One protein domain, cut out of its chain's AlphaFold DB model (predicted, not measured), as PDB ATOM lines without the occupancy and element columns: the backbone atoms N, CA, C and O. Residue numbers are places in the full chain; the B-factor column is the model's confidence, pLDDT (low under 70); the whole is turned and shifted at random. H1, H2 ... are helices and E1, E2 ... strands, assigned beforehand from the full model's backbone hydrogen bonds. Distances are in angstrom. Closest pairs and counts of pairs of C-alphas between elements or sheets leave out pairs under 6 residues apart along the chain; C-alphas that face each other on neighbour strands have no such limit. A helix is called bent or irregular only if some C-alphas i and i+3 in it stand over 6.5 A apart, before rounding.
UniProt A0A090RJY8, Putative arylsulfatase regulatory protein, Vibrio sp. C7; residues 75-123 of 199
ATOM      1  N   ALA A  75     348.312 206.912 215.851       96.44
ATOM      2  CA  ALA A  75     348.202 206.205 214.588       96.44
ATOM      3  C   ALA A  75     348.441 204.718 214.847       96.44
ATOM      4  O   ALA A  75     349.481 204.335 215.387       96.44
ATOM      5  N   LEU A  76     347.447 203.907 214.495       97.19
ATOM      6  CA  LEU A  76     347.497 202.455 214.560       97.19
ATOM      7  C   LEU A  76     347.521 201.917 213.133       97.19
ATOM      8  O   LEU A  76     346.552 202.070 212.393       97.19
ATOM      9  N   GLU A  77     348.630 201.293 212.764       97.81
ATOM     10  CA  GLU A  77     348.801 200.668 211.459       97.81
ATOM     11  C   GLU A  77     348.137 199.289 211.401       97.81
ATOM     12  O   GLU A  77     347.922 198.624 212.417       97.81
ATOM     13  N   ALA A  78     347.847 198.823 210.184       97.75
ATOM     14  CA  ALA A  78     347.133 197.563 209.959       97.75
ATOM     15  C   ALA A  78     347.861 196.318 210.512       97.75
ATOM     16  O   ALA A  78     347.229 195.295 210.761       97.75
ATOM     17  N   ASN A  79     349.179 196.396 210.719       97.69
ATOM     18  CA  ASN A  79     349.990 195.337 211.329       97.69
ATOM     19  C   ASN A  79     349.997 195.378 212.872       97.69
ATOM     20  O   ASN A  79     350.714 194.597 213.502       97.69
ATOM     21  N   GLY A  80     349.260 196.309 213.479       98.12
ATOM     22  CA  GLY A  80     349.193 196.519 214.920       98.12
ATOM     23  C   GLY A  80     350.231 197.499 215.475       98.12
ATOM     24  O   GLY A  80     350.249 197.718 216.687       98.12
ATOM     25  N   ASP A  81     351.100 198.083 214.645       98.25
ATOM     26  CA  ASP A  81     352.097 199.047 215.112       98.25
ATOM     27  C   ASP A  81     351.445 200.360 215.546       98.25
ATOM     28  O   ASP A  81     350.600 200.913 214.844       98.25
ATOM     29  N   LEU A  82     351.863 200.867 216.706       97.44
ATOM     30  CA  LEU A  82     351.315 202.080 217.302       97.44
ATOM     31  C   LEU A  82     352.350 203.210 217.315       97.44
ATOM     32  O   LEU A  82     353.493 203.016 217.737       97.44
ATOM     33  N   TYR A  83     351.913 204.408 216.933       96.38
ATOM     34  CA  TYR A  83     352.681 205.655 216.944       96.38
ATOM     35  C   TYR A  83     351.898 206.744 217.684       96.38
ATOM     36  O   TYR A  83     350.670 206.721 217.704       96.38
ATOM     37  N   GLN A  84     352.587 207.733 218.264       93.44
ATOM     38  CA  GLN A  84     351.937 208.823 219.020       93.44
ATOM     39  C   GLN A  84     351.074 209.771 218.169       93.44
ATOM     40  O   GLN A  84     350.255 210.510 218.719       93.44
ATOM     41  N   CYS A  85     351.325 209.825 216.859       94.38
ATOM     42  CA  CYS A  85     350.725 210.782 215.936       94.38
ATOM     43  C   CYS A  85     350.835 210.262 214.498       94.38
ATOM     44  O   CYS A  85     351.894 209.778 214.097       94.38
ATOM     45  N   ASP A  86     349.786 210.453 213.706       93.06
ATOM     46  CA  ASP A  86     349.738 210.229 212.250       93.06
ATOM     47  C   ASP A  86     350.821 210.994 211.466       93.06
ATOM     48  O   ASP A  86     351.294 210.571 210.416       93.06
ATOM     49  N   HIS A  87     351.285 212.116 212.005       91.94
ATOM     50  CA  HIS A  87     352.376 212.896 211.435       91.94
ATOM     51  C   HIS A  87     353.775 212.306 211.667       91.94
ATOM     52  O   HIS A  87     354.722 212.766 211.022       91.94
ATOM     53  N   TYR A  88     353.892 211.313 212.552       92.12
ATOM     54  CA  TYR A  88     355.135 210.711 213.035       92.12
ATOM     55  C   TYR A  88     355.114 209.175 212.903       92.12
ATOM     56  O   TYR A  88     355.579 208.459 213.785       92.12
ATOM     57  N   VAL A  89     354.589 208.657 211.790       93.56
ATOM     58  CA  VAL A  89     354.595 207.219 211.462       93.56
ATOM     59  C   VAL A  89     355.927 206.844 210.795       93.56
ATOM     60  O   VAL A  89     355.999 206.582 209.598       93.56
ATOM     61  N   TYR A  90     357.007 206.881 211.578       90.75
ATOM     62  CA  TYR A  90     358.355 206.473 211.155       90.75
ATOM     63  C   TYR A  90     358.971 205.528 212.189       90.75
ATOM     64  O   TYR A  90     358.638 205.653 213.374       90.75
ATOM     65  N   PRO A  91     359.871 204.602 211.796       91.56
ATOM     66  CA  PRO A  91     360.413 203.580 212.694       91.56
ATOM     67  C   PRO A  91     360.949 204.120 214.029       91.56
ATOM     68  O   PRO A  91     360.736 203.504 215.073       91.56
ATOM     69  N   GLU A  92     361.590 205.290 214.024       90.56
ATOM     70  CA  GLU A  92     362.135 205.959 215.207       90.56
ATOM     71  C   GLU A  92     361.070 206.462 216.202       90.56
ATOM     72  O   GLU A  92     361.367 206.634 217.386       90.56
ATOM     73  N   TYR A  93     359.823 206.643 215.755       92.38
ATOM     74  CA  TYR A  93     358.681 207.085 216.565       92.38
ATOM     75  C   TYR A  93     357.710 205.946 216.929       92.38
ATOM     76  O   TYR A  93     356.702 206.194 217.597       92.38
ATOM     77  N   LYS A  94     357.998 204.695 216.532       95.44
ATOM     78  CA  LYS A  94     357.188 203.523 216.899       95.44
ATOM     79  C   LYS A  94     357.194 203.317 218.417       95.44
ATOM     80  O   LYS A  94     358.251 203.141 219.029       95.44
ATOM     81  N   LEU A  95     356.006 203.288 219.020       95.62
ATOM     82  CA  LEU A  95     355.829 202.999 220.447       95.62
ATOM     83  C   LEU A  95     355.890 201.498 220.740       95.62
ATOM     84  O   LEU A  95     356.473 201.092 221.743       95.62
ATOM     85  N   GLY A  96     355.302 200.681 219.866       96.88
ATOM     86  CA  GLY A  96     355.207 199.233 220.040       96.88
ATOM     87  C   GLY A  96     354.166 198.620 219.109       96.88
ATOM     88  O   GLY A  96     353.898 199.173 218.042       96.88
ATOM     89  N   ASN A  97     353.609 197.473 219.500       98.31
ATOM     90  CA  ASN A  97     352.578 196.770 218.742       98.31
ATOM     91  C   ASN A  97     351.464 196.265 219.676       98.31
ATOM     92  O   ASN A  97     351.746 195.654 220.713       98.31
ATOM     93  N   ILE A  98     350.205 196.508 219.304       98.12
ATOM     94  CA  ILE A  98     349.033 196.220 220.145       98.12
ATOM     95  C   ILE A  98     348.803 194.723 220.398       98.12
ATOM     96  O   ILE A  98     348.121 194.367 221.356       98.12
ATOM     97  N   HIS A  99     349.384 193.834 219.587       98.25
ATOM     98  CA  HIS A  99     349.294 192.386 219.796       98.25
ATOM     99  C   HIS A  99     350.140 191.894 220.981       98.25
ATOM    100  O   HIS A  99     349.977 190.756 221.422       98.25
ATOM    101  N   HIS A 100     351.052 192.726 221.495       97.81
ATOM    102  CA  HIS A 100     351.997 192.351 222.552       97.81
ATOM    103  C   HIS A 100     352.001 193.313 223.744       97.81
ATOM    104  O   HIS A 100     352.472 192.958 224.822       97.81
ATOM    105  N   THR A 101     351.523 194.546 223.575       97.62
ATOM    106  CA  THR A 101     351.540 195.576 224.621       97.62
ATOM    107  C   THR A 101     350.247 196.378 224.566       97.62
ATOM    108  O   THR A 101     349.767 196.709 223.486       97.62
ATOM    109  N   THR A 102     349.660 196.703 225.720       97.56
ATOM    110  CA  THR A 102     348.444 197.526 225.752       97.56
ATOM    111  C   THR A 102     348.755 198.974 225.366       97.56
ATOM    112  O   THR A 102     349.862 199.474 225.587       97.56
ATOM    113  N   ILE A 103     347.758 199.676 224.820       96.19
ATOM    114  CA  ILE A 103     347.869 201.109 224.504       96.19
ATOM    115  C   ILE A 103     348.217 201.913 225.762       96.19
ATOM    116  O   ILE A 103     349.046 202.813 225.693       96.19
ATOM    117  N   GLU A 104     347.650 201.556 226.916       95.94
ATOM    118  CA  GLU A 104     347.942 202.208 228.196       95.94
ATOM    119  C   GLU A 104     349.431 202.129 228.560       95.94
ATOM    120  O   GLU A 104     350.042 203.150 228.872       95.94
ATOM    121  N   ILE A 105     350.040 200.940 228.475       97.12
ATOM    122  CA  ILE A 105     351.469 200.768 228.767       97.12
ATOM    123  C   ILE A 105     352.312 201.578 227.774       97.12
ATOM    124  O   ILE A 105     353.251 202.267 228.173       97.12
ATOM    125  N   MET A 106     351.968 201.540 226.482       96.25
ATOM    126  CA  MET A 106     352.692 202.295 225.456       96.25
ATOM    127  C   MET A 106     352.575 203.813 225.648       96.25
ATOM    128  O   MET A 106     353.584 204.512 225.532       96.25
ATOM    129  N   ASN A 107     351.388 204.323 225.984       94.75
ATOM    130  CA  ASN A 107     351.138 205.751 226.190       94.75
ATOM    131  C   ASN A 107     351.864 206.312 227.416       94.75
ATOM    132  O   ASN A 107     352.271 207.469 227.421       94.75
ATOM    133  N   ASN A 108     352.052 205.488 228.446       94.31
ATOM    134  CA  ASN A 108     352.762 205.878 229.663       94.31
ATOM    135  C   ASN A 108     354.273 205.588 229.599       94.31
ATOM    136  O   ASN A 108     354.989 205.771 230.583       94.31
ATOM    137  N   SER A 109     354.786 205.133 228.450       95.50
ATOM    138  CA  SER A 109     356.213 204.858 228.284       95.50
ATOM    139  C   SER A 109     357.060 206.144 228.316       95.50
ATOM    140  O   SER A 109     356.600 207.207 227.886       95.50
ATOM    141  N   PRO A 110     358.345 206.075 228.719       95.88
ATOM    142  CA  PRO A 110     359.234 207.240 228.692       95.88
ATOM    143  C   PRO A 110     359.340 207.904 227.310       95.88
ATOM    144  O   PRO A 110     359.400 209.127 227.216       95.88
ATOM    145  N   LYS A 111     359.301 207.108 226.229       94.06
ATOM    146  CA  LYS A 111     359.302 207.613 224.846       94.06
ATOM    147  C   LYS A 111     358.047 208.429 224.540       94.06
ATOM    148  O   LYS A 111     358.140 209.502 223.947       94.06
ATOM    149  N   ALA A 112     356.884 207.932 224.959       94.75
ATOM    150  CA  ALA A 112     355.607 208.602 224.771       94.75
ATOM    151  C   ALA A 112     355.552 209.946 225.516       94.75
ATOM    152  O   ALA A 112     355.185 210.958 224.911       94.75
ATOM    153  N   VAL A 113     355.999 209.972 226.776       94.69
ATOM    154  CA  VAL A 113     356.081 211.190 227.601       94.69
ATOM    155  C   VAL A 113     357.066 212.201 227.008       94.69
ATOM    156  O   VAL A 113     356.739 213.379 226.874       94.69
ATOM    157  N   GLN A 114     358.250 211.750 226.580       94.75
ATOM    158  CA  GLN A 114     359.244 212.619 225.951       94.75
ATOM    159  C   GLN A 114     358.708 213.244 224.655       94.75
ATOM    160  O   GLN A 114     358.875 214.446 224.435       94.75
ATOM    161  N   PHE A 115     358.037 212.454 223.811       94.62
ATOM    162  CA  PHE A 115     357.398 212.948 222.593       94.62
ATOM    163  C   PHE A 115     356.343 214.017 222.909       94.62
ATOM    164  O   PHE A 115     356.358 215.087 222.297       94.62
ATOM    165  N   SER A 116     355.483 213.758 223.899       94.94
ATOM    166  CA  SER A 116     354.443 214.686 224.360       94.94
ATOM    167  C   SER A 116     355.026 216.052 224.745       94.94
ATOM    168  O   SER A 116     354.689 217.085 224.153       94.94
ATOM    169  N   GLN A 117     355.988 216.045 225.669       95.75
ATOM    170  CA  GLN A 117     356.581 217.253 226.243       95.75
ATOM    171  C   GLN A 117     357.458 218.021 225.248       95.75
ATOM    172  O   GLN A 117     357.590 219.246 225.355       95.75
ATOM    173  N   SER A 118     358.022 217.331 224.247       93.62
ATOM    174  CA  SER A 118     358.898 217.935 223.235       93.62
ATOM    175  C   SER A 118     358.262 219.140 222.538       93.62
ATOM    176  O   SER A 118     358.967 220.087 222.186       93.62
ATOM    177  N   LYS A 119     356.928 219.169 222.391       94.94
ATOM    178  CA  LYS A 119     356.209 220.277 221.752       94.94
ATOM    179  C   LYS A 119     356.483 221.616 222.434       94.94
ATOM    180  O   LYS A 119     356.751 222.601 221.739       94.94
ATOM    181  N   SER A 120     356.422 221.645 223.762       94.31
ATOM    182  CA  SER A 120     356.611 222.863 224.552       94.31
ATOM    183  C   SER A 120     358.070 223.100 224.930       94.31
ATOM    184  O   SER A 120     358.508 224.248 224.945       94.31
ATOM    185  N   THR A 121     358.846 222.045 225.190       94.00
ATOM    186  CA  THR A 121     360.253 222.189 225.606       94.00
ATOM    187  C   THR A 121     361.188 222.578 224.457       94.00
ATOM    188  O   THR A 121     362.211 223.211 224.699       94.00
ATOM    189  N   SER A 122     360.825 222.282 223.203       92.19
ATOM    190  CA  SER A 122     361.604 222.653 222.007       92.19
ATOM    191  C   SER A 122     361.274 224.037 221.428       92.19
ATOM    192  O   SER A 122     361.736 224.381 220.337       92.19
ATOM    193  N   LEU A 123     360.452 224.846 222.107       94.94
ATOM    194  CA  LEU A 123     360.098 226.175 221.611       94.94
ATOM    195  C   LEU A 123     361.320 227.095 221.557       94.94
ATOM    196  O   LEU A 123     362.061 227.245 222.527       94.94
TER     197      LEU A 123
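What this domain is: This is residues 75 to 123 of the 199 residues of the protein "Putative arylsulfatase regulatory protein" of Vibrio sp. C7 (UniProt A0A090RJY8). A small strand hairpin, E1 and E2, has the short helix H1 over one face, closest to E2 and near E1 too, and from this little body the longer helix H2 leads off as an arm whose last part, residues 117 to 121, sticks out freely with the two residues after it. The first two printed residues add a short antiparallel pairing to E1, and a loop of 10 residues joins the two strands. The printed part has 49 residues with two named strands and two named helices, in the order E1, E2, H1, H2; the sheet has the order E1 - E2 and is antiparallel. The class is mixed, helices and strands, with 24 residues, under half, in named elements. The whole is compact, with a radius of gyration of the C-alphas of 10.9 A, yet elongated in outline, spanning 35 by 20 by 13 A.

Where its parts are: The printed part begins at Ala 75, with its C-alpha at (348.202, 206.205, 214.588). E1 is residues 81 to 83, 6.9 A from first to last C-alpha, and begins at C-alpha 81 at (352.097, 199.047, 215.112). E2 is residues 94 to 97, 8.4 A long. H1 is residues 103 to 107, 5.9 A long. H2 is residues 110 to 121, 15.3 A long, and ends at C-alpha 121 at (360.253, 222.189, 225.606). H2 is neither bent nor irregular, but only just: C-alphas 116 and 119 are 6.4 A apart.

How they stand to each other: Residues 75 to 76 pair with residues 82 to 83 of E1, antiparallel. E1 and E2 form a hairpin, antiparallel at 147 degrees between their directions. C-alphas 81 and 97 face each other at 4.3 A. N 82 and O 96 are within hydrogen-bond range at 3.0 A, and N 95 and O 82 at 2.8 A. The closest C-alphas of E2 and H1 are those of Leu 95 and Met 106, 6.0 A apart. E1 and H1 are near each other, with 5 pairs of C-alphas within 10 A. H1 and H2 are close but not clearly touching; their closest C-alphas, those of Met 106 and Ala 112, are 7.0 A apart. The closest C-alphas of E2 and H2 are those of Leu 95 and Ala 112, 7.1 A apart. E1 and H2 are apart. In H1 every O i to N i+4 pair is within hydrogen-bond range; in H2 6 of 8 are.

The domain as a whole: The two C-alphas farthest apart, those of His 99 and Leu 123, are 35.5 A apart. Residues 117 to 123, of which 117 to 121 belong to H2, stand free. The printed part has no cut. The links from E2 to H1 and from H1 to H2 are tight, the link from E1 to E2 is short, and no link is long. The mean pLDDT of the printed part is 95.3, and no printed residue is under 70.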